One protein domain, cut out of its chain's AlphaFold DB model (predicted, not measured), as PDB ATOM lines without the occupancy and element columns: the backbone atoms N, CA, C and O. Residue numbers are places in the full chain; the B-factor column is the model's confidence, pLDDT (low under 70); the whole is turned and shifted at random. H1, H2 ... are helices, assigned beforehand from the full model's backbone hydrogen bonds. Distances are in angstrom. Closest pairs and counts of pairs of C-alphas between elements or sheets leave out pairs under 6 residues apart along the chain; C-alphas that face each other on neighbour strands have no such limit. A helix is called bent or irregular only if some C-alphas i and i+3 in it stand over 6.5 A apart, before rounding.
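Overview. This is residues 2 to 90 of the 303 residues of the protein "PKD_channel domain-containing protein" of Bugula neritina (UniProt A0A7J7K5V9). The domain is a long, thin helical hairpin: the very long helix H1 makes the length, and the shorter helix H2 folds back beside it, running the opposite way. The first stretch of H1, residues 2 to 15, sticks out past H2 as a bare arm, and the turn between the helices sits at the other end of the rod. The printed part has 89 residues with two named helices, H1 then H2, and no named strand, and its class is all helix. It is extended, with a radius of gyration of the C-alphas of 21.1 A, and spans 76 by 18 by 15 A.

Arrangement. H1, residues 2 to 51, is the longest helix, with 50 residues. H2, residues 60 to 88, touches H1, with 23 pairs of C-alphas within 8 A. Their closest C-alphas, those of Gln 37 and Tyr 65, are 5.3 A apart. H1 touches H2 with residues 19 to 41 alone. The two run opposite ways at a shallow tilt of 23 degrees, 9.2 A from centre to centre, and form a helical hairpin. Residues 2 to 15 of H1 stand free, and so do residues 49 to 54, of which 49 to 51 belong to H1. In H1 and H2 every pair of O i and N i+4 is within hydrogen-bond range.

Along the chain. H1 begins at C-alpha 2, at (-63.142, -49.717, -6.767), and ends at C-alpha 51, at (-27.214, -19.335, -64.106), 74.2 A from first to last C-alpha. H2 measures 42.1 A from C-alpha 60 to C-alpha 88, which lies at (-41.347, -38.544, -14.611). Neither helix is bent.

Size, cuts and confidence. The two C-alphas farthest apart, those of Asn 2 and Asn 54, are 76.4 A apart. The printed part has no cut, and the link from H1 to H2, with 8 residues between them, is short. Mean pLDDT of the printed part is 83.8, and residues 2 to 14 are under 70.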
ATOM      1  N   ASN A   2     -63.718 -49.227  -5.497       46.75
ATOM      2  CA  ASN A   2     -63.142 -49.717  -6.767       46.75
ATOM      3  C   ASN A   2     -63.598 -48.988  -8.058       46.75
ATOM      4  O   ASN A   2     -62.810 -48.872  -8.992       46.75
ATOM      5  N   GLY A   3     -64.828 -48.460  -8.121       36.78
ATOM      6  CA  GLY A   3     -65.349 -47.783  -9.324       36.78
ATOM      7  C   GLY A   3     -64.679 -46.439  -9.658       36.78
ATOM      8  O   GLY A   3     -64.562 -46.077 -10.828       36.78
ATOM      9  N   VAL A   4     -64.183 -45.713  -8.647       50.25
ATOM     10  CA  VAL A   4     -63.469 -44.438  -8.855       50.25
ATOM     11  C   VAL A   4     -62.040 -44.704  -9.331       50.25
ATOM     12  O   VAL A   4     -61.556 -44.049 -10.249       50.25
ATOM     13  N   THR A   5     -61.379 -45.725  -8.782       48.25
ATOM     14  CA  THR A   5     -60.031 -46.124  -9.210       48.25
ATOM     15  C   THR A   5     -60.026 -46.627 -10.657       48.25
ATOM     16  O   THR A   5     -59.144 -46.260 -11.430       48.25
ATOM     17  N   LEU A   6     -61.041 -47.407 -11.059       49.34
ATOM     18  CA  LEU A   6     -61.155 -47.922 -12.428       49.34
ATOM     19  C   LEU A   6     -61.394 -46.801 -13.457       49.34
ATOM     20  O   LEU A   6     -60.761 -46.787 -14.510       49.34
ATOM     21  N   THR A   7     -62.267 -45.838 -13.146       49.22
ATOM     22  CA  THR A   7     -62.541 -44.701 -14.045       49.22
ATOM     23  C   THR A   7     -61.342 -43.763 -14.176       49.22
ATOM     24  O   THR A   7     -61.069 -43.296 -15.280       49.22
ATOM     25  N   VAL A   8     -60.562 -43.548 -13.109       57.31
ATOM     26  CA  VAL A   8     -59.304 -42.781 -13.181       57.31
ATOM     27  C   VAL A   8     -58.263 -43.477 -14.065       57.31
ATOM     28  O   VAL A   8     -57.673 -42.811 -14.914       57.31
ATOM     29  N   HIS A   9     -58.067 -44.795 -13.935       48.97
ATOM     30  CA  HIS A   9     -57.111 -45.524 -14.780       48.97
ATOM     31  C   HIS A   9     -57.515 -45.545 -16.262       48.97
ATOM     32  O   HIS A   9     -56.672 -45.279 -17.117       48.97
ATOM     33  N   LEU A  10     -58.794 -45.787 -16.573       59.03
ATOM     34  CA  LEU A  10     -59.290 -45.774 -17.957       59.03
ATOM     35  C   LEU A  10     -59.201 -44.378 -18.598       59.03
ATOM     36  O   LEU A  10     -58.899 -44.263 -19.785       59.03
ATOM     37  N   GLN A  11     -59.423 -43.313 -17.823       57.16
ATOM     38  CA  GLN A  11     -59.253 -41.939 -18.298       57.16
ATOM     39  C   GLN A  11     -57.773 -41.618 -18.580       57.16
ATOM     40  O   GLN A  11     -57.450 -41.058 -19.625       57.16
ATOM     41  N   GLU A  12     -56.865 -41.998 -17.677       63.28
ATOM     42  CA  GLU A  12     -55.436 -41.660 -17.768       63.28
ATOM     43  C   GLU A  12     -54.703 -42.376 -18.923       63.28
ATOM     44  O   GLU A  12     -53.751 -41.816 -19.493       63.28
ATOM     45  N   ASP A  13     -55.188 -43.565 -19.295       62.25
ATOM     46  CA  ASP A  13     -54.768 -44.330 -20.474       62.25
ATOM     47  C   ASP A  13     -55.299 -43.702 -21.777       62.25
ATOM     48  O   ASP A  13     -54.529 -43.380 -22.690       62.25
ATOM     49  N   LYS A  14     -56.598 -43.378 -21.826       68.50
ATOM     50  CA  LYS A  14     -57.230 -42.709 -22.976       68.50
ATOM     51  C   LYS A  14     -56.583 -41.350 -23.289       68.50
ATOM     52  O   LYS A  14     -56.263 -41.071 -24.446       68.50
ATOM     53  N   ASP A  15     -56.289 -40.552 -22.260       75.50
ATOM     54  CA  ASP A  15     -55.544 -39.290 -22.379       75.50
ATOM     55  C   ASP A  15     -54.100 -39.509 -22.889       75.50
ATOM     56  O   ASP A  15     -53.508 -38.629 -23.516       75.50
ATOM     57  N   SER A  16     -53.506 -40.684 -22.639       77.44
ATOM     58  CA  SER A  16     -52.186 -41.070 -23.162       77.44
ATOM     59  C   SER A  16     -52.217 -41.336 -24.670       77.44
ATOM     60  O   SER A  16     -51.346 -40.862 -25.406       77.44
ATOM     61  N   HIS A  17     -53.244 -42.048 -25.145       82.94
ATOM     62  CA  HIS A  17     -53.411 -42.373 -26.561       82.94
ATOM     63  C   HIS A  17     -53.615 -41.131 -27.435       82.94
ATOM     64  O   HIS A  17     -52.948 -41.003 -28.463       82.94
ATOM     65  N   TYR A  18     -54.456 -40.179 -27.016       86.88
ATOM     66  CA  TYR A  18     -54.633 -38.924 -27.759       86.88
ATOM     67  C   TYR A  18     -53.337 -38.103 -27.834       86.88
ATOM     68  O   TYR A  18     -53.004 -37.560 -28.887       86.88
ATOM     69  N   PHE A  19     -52.549 -38.063 -26.755       85.12
ATOM     70  CA  PHE A  19     -51.274 -37.339 -26.742       85.12
ATOM     71  C   PHE A  19     -50.235 -37.960 -27.692       85.12
ATOM     72  O   PHE A  19     -49.504 -37.246 -28.378       85.12
ATOM     73  N   LEU A  20     -50.197 -39.296 -27.786       87.75
ATOM     74  CA  LEU A  20     -49.382 -40.010 -28.776       87.75
ATOM     75  C   LEU A  20     -49.817 -39.693 -30.212       87.75
ATOM     76  O   LEU A  20     -48.960 -39.426 -31.054       87.75
ATOM     77  N   GLN A  21     -51.124 -39.678 -30.485       90.56
ATOM     78  CA  GLN A  21     -51.668 -39.332 -31.804       90.56
ATOM     79  C   GLN A  21     -51.290 -37.902 -32.223       90.56
ATOM     80  O   GLN A  21     -50.899 -37.700 -33.370       90.56
ATOM     81  N   ILE A  22     -51.320 -36.935 -31.298       90.31
ATOM     82  CA  ILE A  22     -50.888 -35.548 -31.552       90.31
ATOM     83  C   ILE A  22     -49.402 -35.489 -31.932       90.31
ATOM     84  O   ILE A  22     -49.061 -34.858 -32.931       90.31
ATOM     85  N   ILE A  23     -48.520 -36.176 -31.194       91.75
ATOM     86  CA  ILE A  23     -47.079 -36.220 -31.511       91.75
ATOM     87  C   ILE A  23     -46.838 -36.847 -32.891       91.75
ATOM     88  O   ILE A  23     -46.043 -36.325 -33.668       91.75
ATOM     89  N   ILE A  24     -47.538 -37.940 -33.215       92.88
ATOM     90  CA  ILE A  24     -47.423 -38.617 -34.516       92.88
ATOM     91  C   ILE A  24     -47.895 -37.696 -35.652       92.88
ATOM     92  O   ILE A  24     -47.184 -37.540 -36.643       92.88
ATOM     93  N   LEU A  25     -49.047 -37.036 -35.498       93.62
ATOM     94  CA  LEU A  25     -49.577 -36.084 -36.481       93.62
ATOM     95  C   LEU A  25     -48.618 -34.906 -36.698       93.62
ATOM     96  O   LEU A  25     -48.360 -34.521 -37.838       93.62
ATOM     97  N   LEU A  26     -48.049 -34.365 -35.619       92.44
ATOM     98  CA  LEU A  26     -47.100 -33.256 -35.680       92.44
ATOM     99  C   LEU A  26     -45.761 -33.672 -36.317       92.44
ATOM    100  O   LEU A  26     -45.173 -32.892 -37.064       92.44
ATOM    101  N   ALA A  27     -45.314 -34.914 -36.103       94.56
ATOM    102  CA  ALA A  27     -44.155 -35.482 -36.788       94.56
ATOM    103  C   ALA A  27     -44.410 -35.684 -38.296       94.56
ATOM    104  O   ALA A  27     -43.548 -35.343 -39.105       94.56
ATOM    105  N   PHE A  28     -45.600 -36.156 -38.693       95.25
ATOM    106  CA  PHE A  28     -45.995 -36.214 -40.107       95.25
ATOM    107  C   PHE A  28     -46.046 -34.818 -40.746       95.25
ATOM    108  O   PHE A  28     -45.538 -34.639 -41.852       95.25
ATOM    109  N   LEU A  29     -46.590 -33.817 -40.046       94.62
ATOM    110  CA  LEU A  29     -46.585 -32.427 -40.512       94.62
ATOM    111  C   LEU A  29     -45.152 -31.898 -40.687       94.62
ATOM    112  O   LEU A  29     -44.837 -31.329 -41.731       94.62
ATOM    113  N   GLY A  30     -44.269 -32.142 -39.714       94.12
ATOM    114  CA  GLY A  30     -42.848 -31.795 -39.799       94.12
ATOM    115  C   GLY A  30     -42.140 -32.466 -40.982       94.12
ATOM    116  O   GLY A  30     -41.380 -31.809 -41.689       94.12
ATOM    117  N   ALA A  31     -42.441 -33.737 -41.268       94.75
ATOM    118  CA  ALA A  31     -41.907 -34.450 -42.430       94.75
ATOM    119  C   ALA A  31     -42.407 -33.864 -43.767       94.75
ATOM    120  O   ALA A  31     -41.623 -33.708 -44.702       94.75
ATOM    121  N   ILE A  32     -43.685 -33.476 -43.856       94.75
ATOM    122  CA  ILE A  32     -44.242 -32.786 -45.033       94.75
ATOM    123  C   ILE A  32     -43.556 -31.426 -45.236       94.75
ATOM    124  O   ILE A  32     -43.169 -31.084 -46.355       94.75
ATOM    125  N   LEU A  33     -43.358 -30.659 -44.159       94.44
ATOM    126  CA  LEU A  33     -42.646 -29.379 -44.201       94.44
ATOM    127  C   LEU A  33     -41.173 -29.548 -44.595       94.44
ATOM    128  O   LEU A  33     -40.685 -28.767 -45.410       94.44
ATOM    129  N   PHE A  34     -40.500 -30.597 -44.114       94.69
ATOM    130  CA  PHE A  34     -39.137 -30.945 -44.517       94.69
ATOM    131  C   PHE A  34     -39.038 -31.256 -46.017       94.69
ATOM    132  O   PHE A  34     -38.162 -30.722 -46.697       94.69
ATOM    133  N   VAL A  35     -39.959 -32.058 -46.567       94.88
ATOM    134  CA  VAL A  35     -40.004 -32.343 -48.015       94.88
ATOM    135  C   VAL A  35     -40.253 -31.062 -48.817       94.88
ATOM    136  O   VAL A  35     -39.564 -30.819 -49.808       94.88
ATOM    137  N   ASN A  36     -41.173 -30.202 -48.372       92.62
ATOM    138  CA  ASN A  36     -41.429 -28.911 -49.017       92.62
ATOM    139  C   ASN A  36     -40.192 -27.996 -48.987       92.62
ATOM    140  O   ASN A  36     -39.823 -27.436 -50.019       92.62
ATOM    141  N   GLN A  37     -39.514 -27.884 -47.841       92.75
ATOM    142  CA  GLN A  37     -38.264 -27.135 -47.710       92.75
ATOM    143  C   GLN A  37     -37.185 -27.698 -48.646       92.75
ATOM    144  O   GLN A  37     -36.594 -26.940 -49.416       92.75
ATOM    145  N   TYR A  38     -36.970 -29.017 -48.636       93.75
ATOM    146  CA  TYR A  38     -35.985 -29.698 -49.478       93.75
ATOM    147  C   TYR A  38     -36.221 -29.430 -50.971       93.75
ATOM    148  O   TYR A  38     -35.306 -29.012 -51.677       93.75
ATOM    149  N   VAL A  39     -37.464 -29.580 -51.442       93.44
ATOM    150  CA  VAL A  39     -37.845 -29.316 -52.839       93.44
ATOM    151  C   VAL A  39     -37.595 -27.855 -53.231       93.44
ATOM    152  O   VAL A  39     -37.179 -27.582 -54.358       93.44
ATOM    153  N   GLN A  40     -37.835 -26.899 -52.333       90.56
ATOM    154  CA  GLN A  40     -37.627 -25.476 -52.620       90.56
ATOM    155  C   GLN A  40     -36.139 -25.088 -52.599       90.56
ATOM    156  O   GLN A  40     -35.711 -24.303 -53.447       90.56
ATOM    157  N   VAL A  41     -35.342 -25.682 -51.703       91.88
ATOM    158  CA  VAL A  41     -33.876 -25.535 -51.677       91.88
ATOM    159  C   VAL A  41     -33.247 -26.141 -52.936       91.88
ATOM    160  O   VAL A  41     -32.486 -25.456 -53.612       91.88
ATOM    161  N   ASP A  42     -33.614 -27.366 -53.319       92.25
ATOM    162  CA  ASP A  42     -33.089 -28.039 -54.517       92.25
ATOM    163  C   ASP A  42     -33.416 -27.273 -55.813       92.25
ATOM    164  O   ASP A  42     -32.526 -27.037 -56.636       92.25
ATOM    165  N   LYS A  43     -34.658 -26.785 -55.972       89.31
ATOM    166  CA  LYS A  43     -35.027 -25.890 -57.086       89.31
ATOM    167  C   LYS A  43     -34.130 -24.652 -57.137       89.31
ATOM    168  O   LYS A  43     -33.664 -24.286 -58.218       89.31
ATOM    169  N   LEU A  44     -33.882 -24.012 -55.994       88.00
ATOM    170  CA  LEU A  44     -33.047 -22.813 -55.920       88.00
ATOM    171  C   LEU A  44     -31.583 -23.124 -56.271       88.00
ATOM    172  O   LEU A  44     -30.986 -22.419 -57.085       88.00
ATOM    173  N   THR A  45     -31.026 -24.216 -55.742       89.12
ATOM    174  CA  THR A  45     -29.661 -24.674 -56.043       89.12
ATOM    175  C   THR A  45     -29.486 -25.044 -57.520       89.12
ATOM    176  O   THR A  45     -28.462 -24.706 -58.120       89.12
ATOM    177  N   LYS A  46     -30.491 -25.669 -58.150       89.38
ATOM    178  CA  LYS A  46     -30.494 -25.953 -59.597       89.38
ATOM    179  C   LYS A  46     -30.473 -24.666 -60.424       89.38
ATOM    180  O   LYS A  46     -29.590 -24.517 -61.268       89.38
ATOM    181  N   ARG A  47     -31.343 -23.694 -60.118       84.62
ATOM    182  CA  ARG A  47     -31.344 -22.374 -60.784       84.62
ATOM    183  C   ARG A  47     -30.031 -21.611 -60.602       84.62
ATOM    184  O   ARG A  47     -29.544 -21.000 -61.553       84.62
ATOM    185  N   PHE A  48     -29.422 -21.685 -59.419       86.69
ATOM    186  CA  PHE A  48     -28.105 -21.096 -59.168       86.69
ATOM    187  C   PHE A  48     -27.023 -21.711 -60.068       86.69
ATOM    188  O   PHE A  48     -26.261 -20.978 -60.704       86.69
ATOM    189  N   LYS A  49     -26.998 -23.048 -60.174       87.56
ATOM    190  CA  LYS A  49     -26.043 -23.795 -61.007       87.56
ATOM    191  C   LYS A  49     -26.226 -23.521 -62.503       87.56
ATOM    192  O   LYS A  49     -25.234 -23.317 -63.195       87.56
ATOM    193  N   GLU A  50     -27.470 -23.482 -62.984       88.38
ATOM    194  CA  GLU A  50     -27.813 -23.124 -64.372       88.38
ATOM    195  C   GLU A  50     -27.309 -21.720 -64.738       88.38
ATOM    196  O   GLU A  50     -26.763 -21.515 -65.821       88.38
ATOM    197  N   THR A  51     -27.445 -20.761 -63.817       84.00
ATOM    198  CA  THR A  51     -27.214 -19.335 -64.106       84.00
ATOM    199  C   THR A  51     -25.823 -18.831 -63.699       84.00
ATOM    200  O   THR A  51     -25.521 -17.647 -63.855       84.00
ATOM    201  N   LYS A  52     -24.967 -19.703 -63.146       82.44
ATOM    202  CA  LYS A  52     -23.626 -19.375 -62.611       82.44
ATOM    203  C   LYS A  52     -23.605 -18.171 -61.645       82.44
ATOM    204  O   LYS A  52     -22.599 -17.480 -61.545       82.44
ATOM    205  N   GLY A  53     -24.717 -17.903 -60.957       77.44
ATOM    206  CA  GLY A  53     -24.883 -16.746 -60.065       77.44
ATOM    207  C   GLY A  53     -25.202 -15.395 -60.729       77.44
ATOM    208  O   GLY A  53     -25.456 -14.434 -60.009       77.44
ATOM    209  N   ASN A  54     -25.279 -15.296 -62.061       81.06
ATOM    210  CA  ASN A  54     -25.468 -14.024 -62.782       81.06
ATOM    211  C   ASN A  54     -26.936 -13.542 -62.880       81.06
ATOM    212  O   ASN A  54     -27.300 -12.816 -63.804       81.06
ATOM    213  N   THR A  55     -27.831 -13.957 -61.981       83.00
ATOM    214  CA  THR A  55     -29.244 -13.524 -61.989       83.00
ATOM    215  C   THR A  55     -29.807 -13.469 -60.577       83.00
ATOM    216  O   THR A  55     -29.466 -14.283 -59.723       83.00
ATOM    217  N   TYR A  56     -30.691 -12.497 -60.346       80.19
ATOM    218  CA  TYR A  56     -31.362 -12.289 -59.070       80.19
ATOM    219  C   TYR A  56     -32.200 -13.509 -58.652       80.19
ATOM    220  O   TYR A  56     -33.028 -14.012 -59.412       80.19
ATOM    221  N   MET A  57     -32.005 -13.954 -57.412       82.12
ATOM    222  CA  MET A  57     -32.660 -15.124 -56.829       82.12
ATOM    223  C   MET A  57     -33.531 -14.725 -55.637       82.12
ATOM    224  O   MET A  57     -33.082 -14.026 -54.730       82.12
ATOM    225  N   LYS A  58     -34.772 -15.219 -55.603       83.56
ATOM    226  CA  LYS A  58     -35.718 -14.972 -54.505       83.56
ATOM    227  C   LYS A  58     -35.506 -15.970 -53.362       83.56
ATOM    228  O   LYS A  58     -36.133 -17.026 -53.330       83.56
ATOM    229  N   PHE A  59     -34.633 -15.622 -52.417       88.75
ATOM    230  CA  PHE A  59     -34.396 -16.412 -51.198       88.75
ATOM    231  C   PHE A  59     -35.561 -16.368 -50.195       88.75
ATOM    232  O   PHE A  59     -35.700 -17.288 -49.395       88.75
ATOM    233  N   GLU A  60     -36.415 -15.345 -50.266       89.81
ATOM    234  CA  GLU A  60     -37.559 -15.110 -49.371       89.81
ATOM    235  C   GLU A  60     -38.430 -16.361 -49.161       89.81
ATOM    236  O   GLU A  60     -38.642 -16.791 -48.028       89.81
ATOM    237  N   SER A  61     -38.851 -17.021 -50.245       86.56
ATOM    238  CA  SER A  61     -39.678 -18.231 -50.153       86.56
ATOM    239  C   SER A  61     -38.947 -19.398 -49.481       86.56
ATOM    240  O   SER A  61     -39.566 -20.159 -48.746       86.56
ATOM    241  N   VAL A  62     -37.637 -19.551 -49.704       90.38
ATOM    242  CA  VAL A  62     -36.838 -20.607 -49.057       90.38
ATOM    243  C   VAL A  62     -36.645 -20.308 -47.570       90.38
ATOM    244  O   VAL A  62     -36.765 -21.221 -46.754       90.38
ATOM    245  N   SER A  63     -36.432 -19.039 -47.210       92.69
ATOM    246  CA  SER A  63     -36.371 -18.593 -45.813       92.69
ATOM    247  C   SER A  63     -37.678 -18.893 -45.077       92.69
ATOM    248  O   SER A  63     -37.640 -19.464 -43.992       92.69
ATOM    249  N   TYR A  64     -38.829 -18.605 -45.696       92.81
ATOM    250  CA  TYR A  64     -40.147 -18.878 -45.118       92.81
ATOM    251  C   TYR A  64     -40.369 -20.369 -44.808       92.81
ATOM    252  O   TYR A  64     -40.750 -20.718 -43.691       92.81
ATOM    253  N   TYR A  65     -40.077 -21.276 -45.751       91.75
ATOM    254  CA  TYR A  65     -40.200 -22.719 -45.487       91.75
ATOM    255  C   TYR A  65     -39.178 -23.227 -44.459       91.75
ATOM    256  O   TYR A  65     -39.489 -24.145 -43.704       91.75
ATOM    257  N   CYS A  66     -37.983 -22.629 -44.399       92.44
ATOM    258  CA  CYS A  66     -36.978 -22.950 -43.385       92.44
ATOM    259  C   CYS A  66     -37.428 -22.534 -41.976       92.44
ATOM    260  O   CYS A  66     -37.281 -23.309 -41.031       92.44
ATOM    261  N   GLU A  67     -38.005 -21.339 -41.834       94.56
ATOM    262  CA  GLU A  67     -38.546 -20.852 -40.565       94.56
ATOM    263  C   GLU A  67     -39.742 -21.698 -40.113       94.56
ATOM    264  O   GLU A  67     -39.764 -22.176 -38.979       94.56
ATOM    265  N   LEU A  68     -40.690 -21.971 -41.017       94.00
ATOM    266  CA  LEU A  68     -41.869 -22.793 -40.732       94.00
ATOM    267  C   LEU A  68     -41.492 -24.229 -40.323       94.00
ATOM    268  O   LEU A  68     -42.066 -24.775 -39.377       94.00
ATOM    269  N   TYR A  69     -40.496 -24.833 -40.982       93.50
ATOM    270  CA  TYR A  69     -39.949 -26.124 -40.563       93.50
ATOM    271  C   TYR A  69     -39.317 -26.037 -39.164       93.50
ATOM    272  O   TYR A  69     -39.669 -26.839 -38.296       93.50
ATOM    273  N   GLY A  70     -38.469 -25.035 -38.905       94.38
ATOM    274  CA  GLY A  70     -37.850 -24.818 -37.593       94.38
ATOM    275  C   GLY A  70     -38.872 -24.658 -36.461       94.38
ATOM    276  O   GLY A  70     -38.760 -25.325 -35.430       94.38
ATOM    277  N   GLN A  71     -39.920 -23.860 -36.681       94.69
ATOM    278  CA  GLN A  71     -41.041 -23.706 -35.747       94.69
ATOM    279  C   GLN A  71     -41.775 -25.040 -35.512       94.69
ATOM    280  O   GLN A  71     -42.081 -25.378 -34.367       94.69
ATOM    281  N   SER A  72     -42.007 -25.843 -36.560       93.31
ATOM    282  CA  SER A  72     -42.668 -27.154 -36.428       93.31
ATOM    283  C   SER A  72     -41.847 -28.167 -35.613       93.31
ATOM    284  O   SER A  72     -42.398 -28.868 -34.761       93.31
ATOM    285  N   VAL A  73     -40.521 -28.194 -35.798       94.50
ATOM    286  CA  VAL A  73     -39.604 -29.047 -35.023       94.50
ATOM    287  C   VAL A  73     -39.540 -28.590 -33.565       94.50
ATOM    288  O   VAL A  73     -39.572 -29.430 -32.665       94.50
ATOM    289  N   ALA A  74     -39.531 -27.279 -33.309       96.19
ATOM    290  CA  ALA A  74     -39.589 -26.739 -31.952       96.19
ATOM    291  C   ALA A  74     -40.881 -27.155 -31.220       96.19
ATOM    292  O   ALA A  74     -40.814 -27.602 -30.073       96.19
ATOM    293  N   MET A  75     -42.043 -27.101 -31.890       93.06
ATOM    294  CA  MET A  75     -43.296 -27.621 -31.323       93.06
ATOM    295  C   MET A  75     -43.220 -29.130 -31.049       93.06
ATOM    296  O   MET A  75     -43.631 -29.574 -29.978       93.06
ATOM    297  N   LEU A  76     -42.671 -29.926 -31.974       94.25
ATOM    298  CA  LEU A  76     -42.526 -31.374 -31.786       94.25
ATOM    299  C   LEU A  76     -41.682 -31.704 -30.547       94.25
ATOM    300  O   LEU A  76     -42.106 -32.503 -29.709       94.25
ATOM    301  N   ILE A  77     -40.528 -31.049 -30.394       94.62
ATOM    302  CA  ILE A  77     -39.649 -31.209 -29.229       94.62
ATOM    303  C   ILE A  77     -40.374 -30.786 -27.943       94.62
ATOM    304  O   ILE A  77     -40.314 -31.508 -26.946       94.62
ATOM    305  N   PHE A  78     -41.125 -29.682 -27.964       94.19
ATOM    306  CA  PHE A  78     -41.929 -29.234 -26.823       94.19
ATOM    307  C   PHE A  78     -42.952 -30.293 -26.370       94.19
ATOM    308  O   PHE A  78     -42.993 -30.639 -25.186       94.19
ATOM    309  N   PHE A  79     -43.724 -30.893 -27.287       91.19
ATOM    310  CA  PHE A  79     -44.655 -31.976 -26.931       91.19
ATOM    311  C   PHE A  79     -43.941 -33.247 -26.439       91.19
ATOM    312  O   PHE A  79     -44.440 -33.918 -25.531       91.19
ATOM    313  N   VAL A  80     -42.756 -33.570 -26.967       91.31
ATOM    314  CA  VAL A  80     -41.926 -34.677 -26.453       91.31
ATOM    315  C   VAL A  80     -41.463 -34.404 -25.013       91.31
ATOM    316  O   VAL A  80     -41.539 -35.307 -24.175       91.31
ATOM    317  N   ILE A  81     -41.077 -33.168 -24.682       91.38
ATOM    318  CA  ILE A  81     -40.720 -32.763 -23.309       91.38
ATOM    319  C   ILE A  81     -41.942 -32.835 -22.377       91.38
ATOM    320  O   ILE A  81     -41.838 -33.369 -21.273       91.38
ATOM    321  N   LEU A  82     -43.130 -32.403 -22.817       88.62
ATOM    322  CA  LEU A  82     -44.364 -32.579 -22.032       88.62
ATOM    323  C   LEU A  82     -44.671 -34.062 -21.753       88.62
ATOM    324  O   LEU A  82     -45.069 -34.420 -20.640       88.62
ATOM    325  N   LYS A  83     -44.434 -34.953 -22.726       85.81
ATOM    326  CA  LYS A  83     -44.549 -36.405 -22.521       85.81
ATOM    327  C   LYS A  83     -43.519 -36.916 -21.505       85.81
ATOM    328  O   LYS A  83     -43.877 -37.740 -20.663       85.81
ATOM    329  N   LEU A  84     -42.282 -36.412 -21.533       85.06
ATOM    330  CA  LEU A  84     -41.247 -36.745 -20.547       85.06
ATOM    331  C   LEU A  84     -41.688 -36.373 -19.120       85.06
ATOM    332  O   LEU A  84     -41.535 -37.185 -18.212       85.06
ATOM    333  N   ILE A  85     -42.334 -35.217 -18.926       82.62
ATOM    334  CA  ILE A  85     -42.910 -34.829 -17.624       82.62
ATOM    335  C   ILE A  85     -43.990 -35.831 -17.166       82.62
ATOM    336  O   ILE A  85     -44.011 -36.207 -15.992       82.62
ATOM    337  N   LYS A  86     -44.851 -36.332 -18.071       77.56
ATOM    338  CA  LYS A  86     -45.837 -37.384 -17.727       77.56
ATOM    339  C   LYS A  86     -45.150 -38.692 -17.306       77.56
ATOM    340  O   LYS A  86     -45.625 -39.324 -16.367       77.56
ATOM    341  N   VAL A  87     -44.030 -39.065 -17.933       80.38
ATOM    342  CA  VAL A  87     -43.213 -40.238 -17.551       80.38
ATOM    343  C   VAL A  87     -42.536 -40.035 -16.188       80.38
ATOM    344  O   VAL A  87     -42.557 -40.933 -15.350       80.38
ATOM    345  N   LEU A  88     -42.012 -38.843 -15.891       79.69
ATOM    346  CA  LEU A  88     -41.347 -38.544 -14.611       79.69
ATOM    347  C   LEU A  88     -42.277 -38.618 -13.379       79.69
ATOM    348  O   LEU A  88     -41.796 -38.695 -12.245       79.69
ATOM    349  N   ARG A  89     -43.605 -38.688 -13.567       74.94
ATOM    350  CA  ARG A  89     -44.583 -38.911 -12.483       74.94
ATOM    351  C   ARG A  89     -44.463 -40.268 -11.775       74.94
ATOM    352  O   ARG A  89     -45.139 -40.455 -10.764       74.94
ATOM    353  N   PHE A  90     -43.599 -41.182 -12.223       71.94
ATOM    354  CA  PHE A  90     -43.220 -42.358 -11.424       71.94
ATOM    355  C   PHE A  90     -42.547 -41.978 -10.088       71.94
ATOM    356  O   PHE A  90     -42.644 -42.729  -9.118       71.94
TER     357      PHE A  90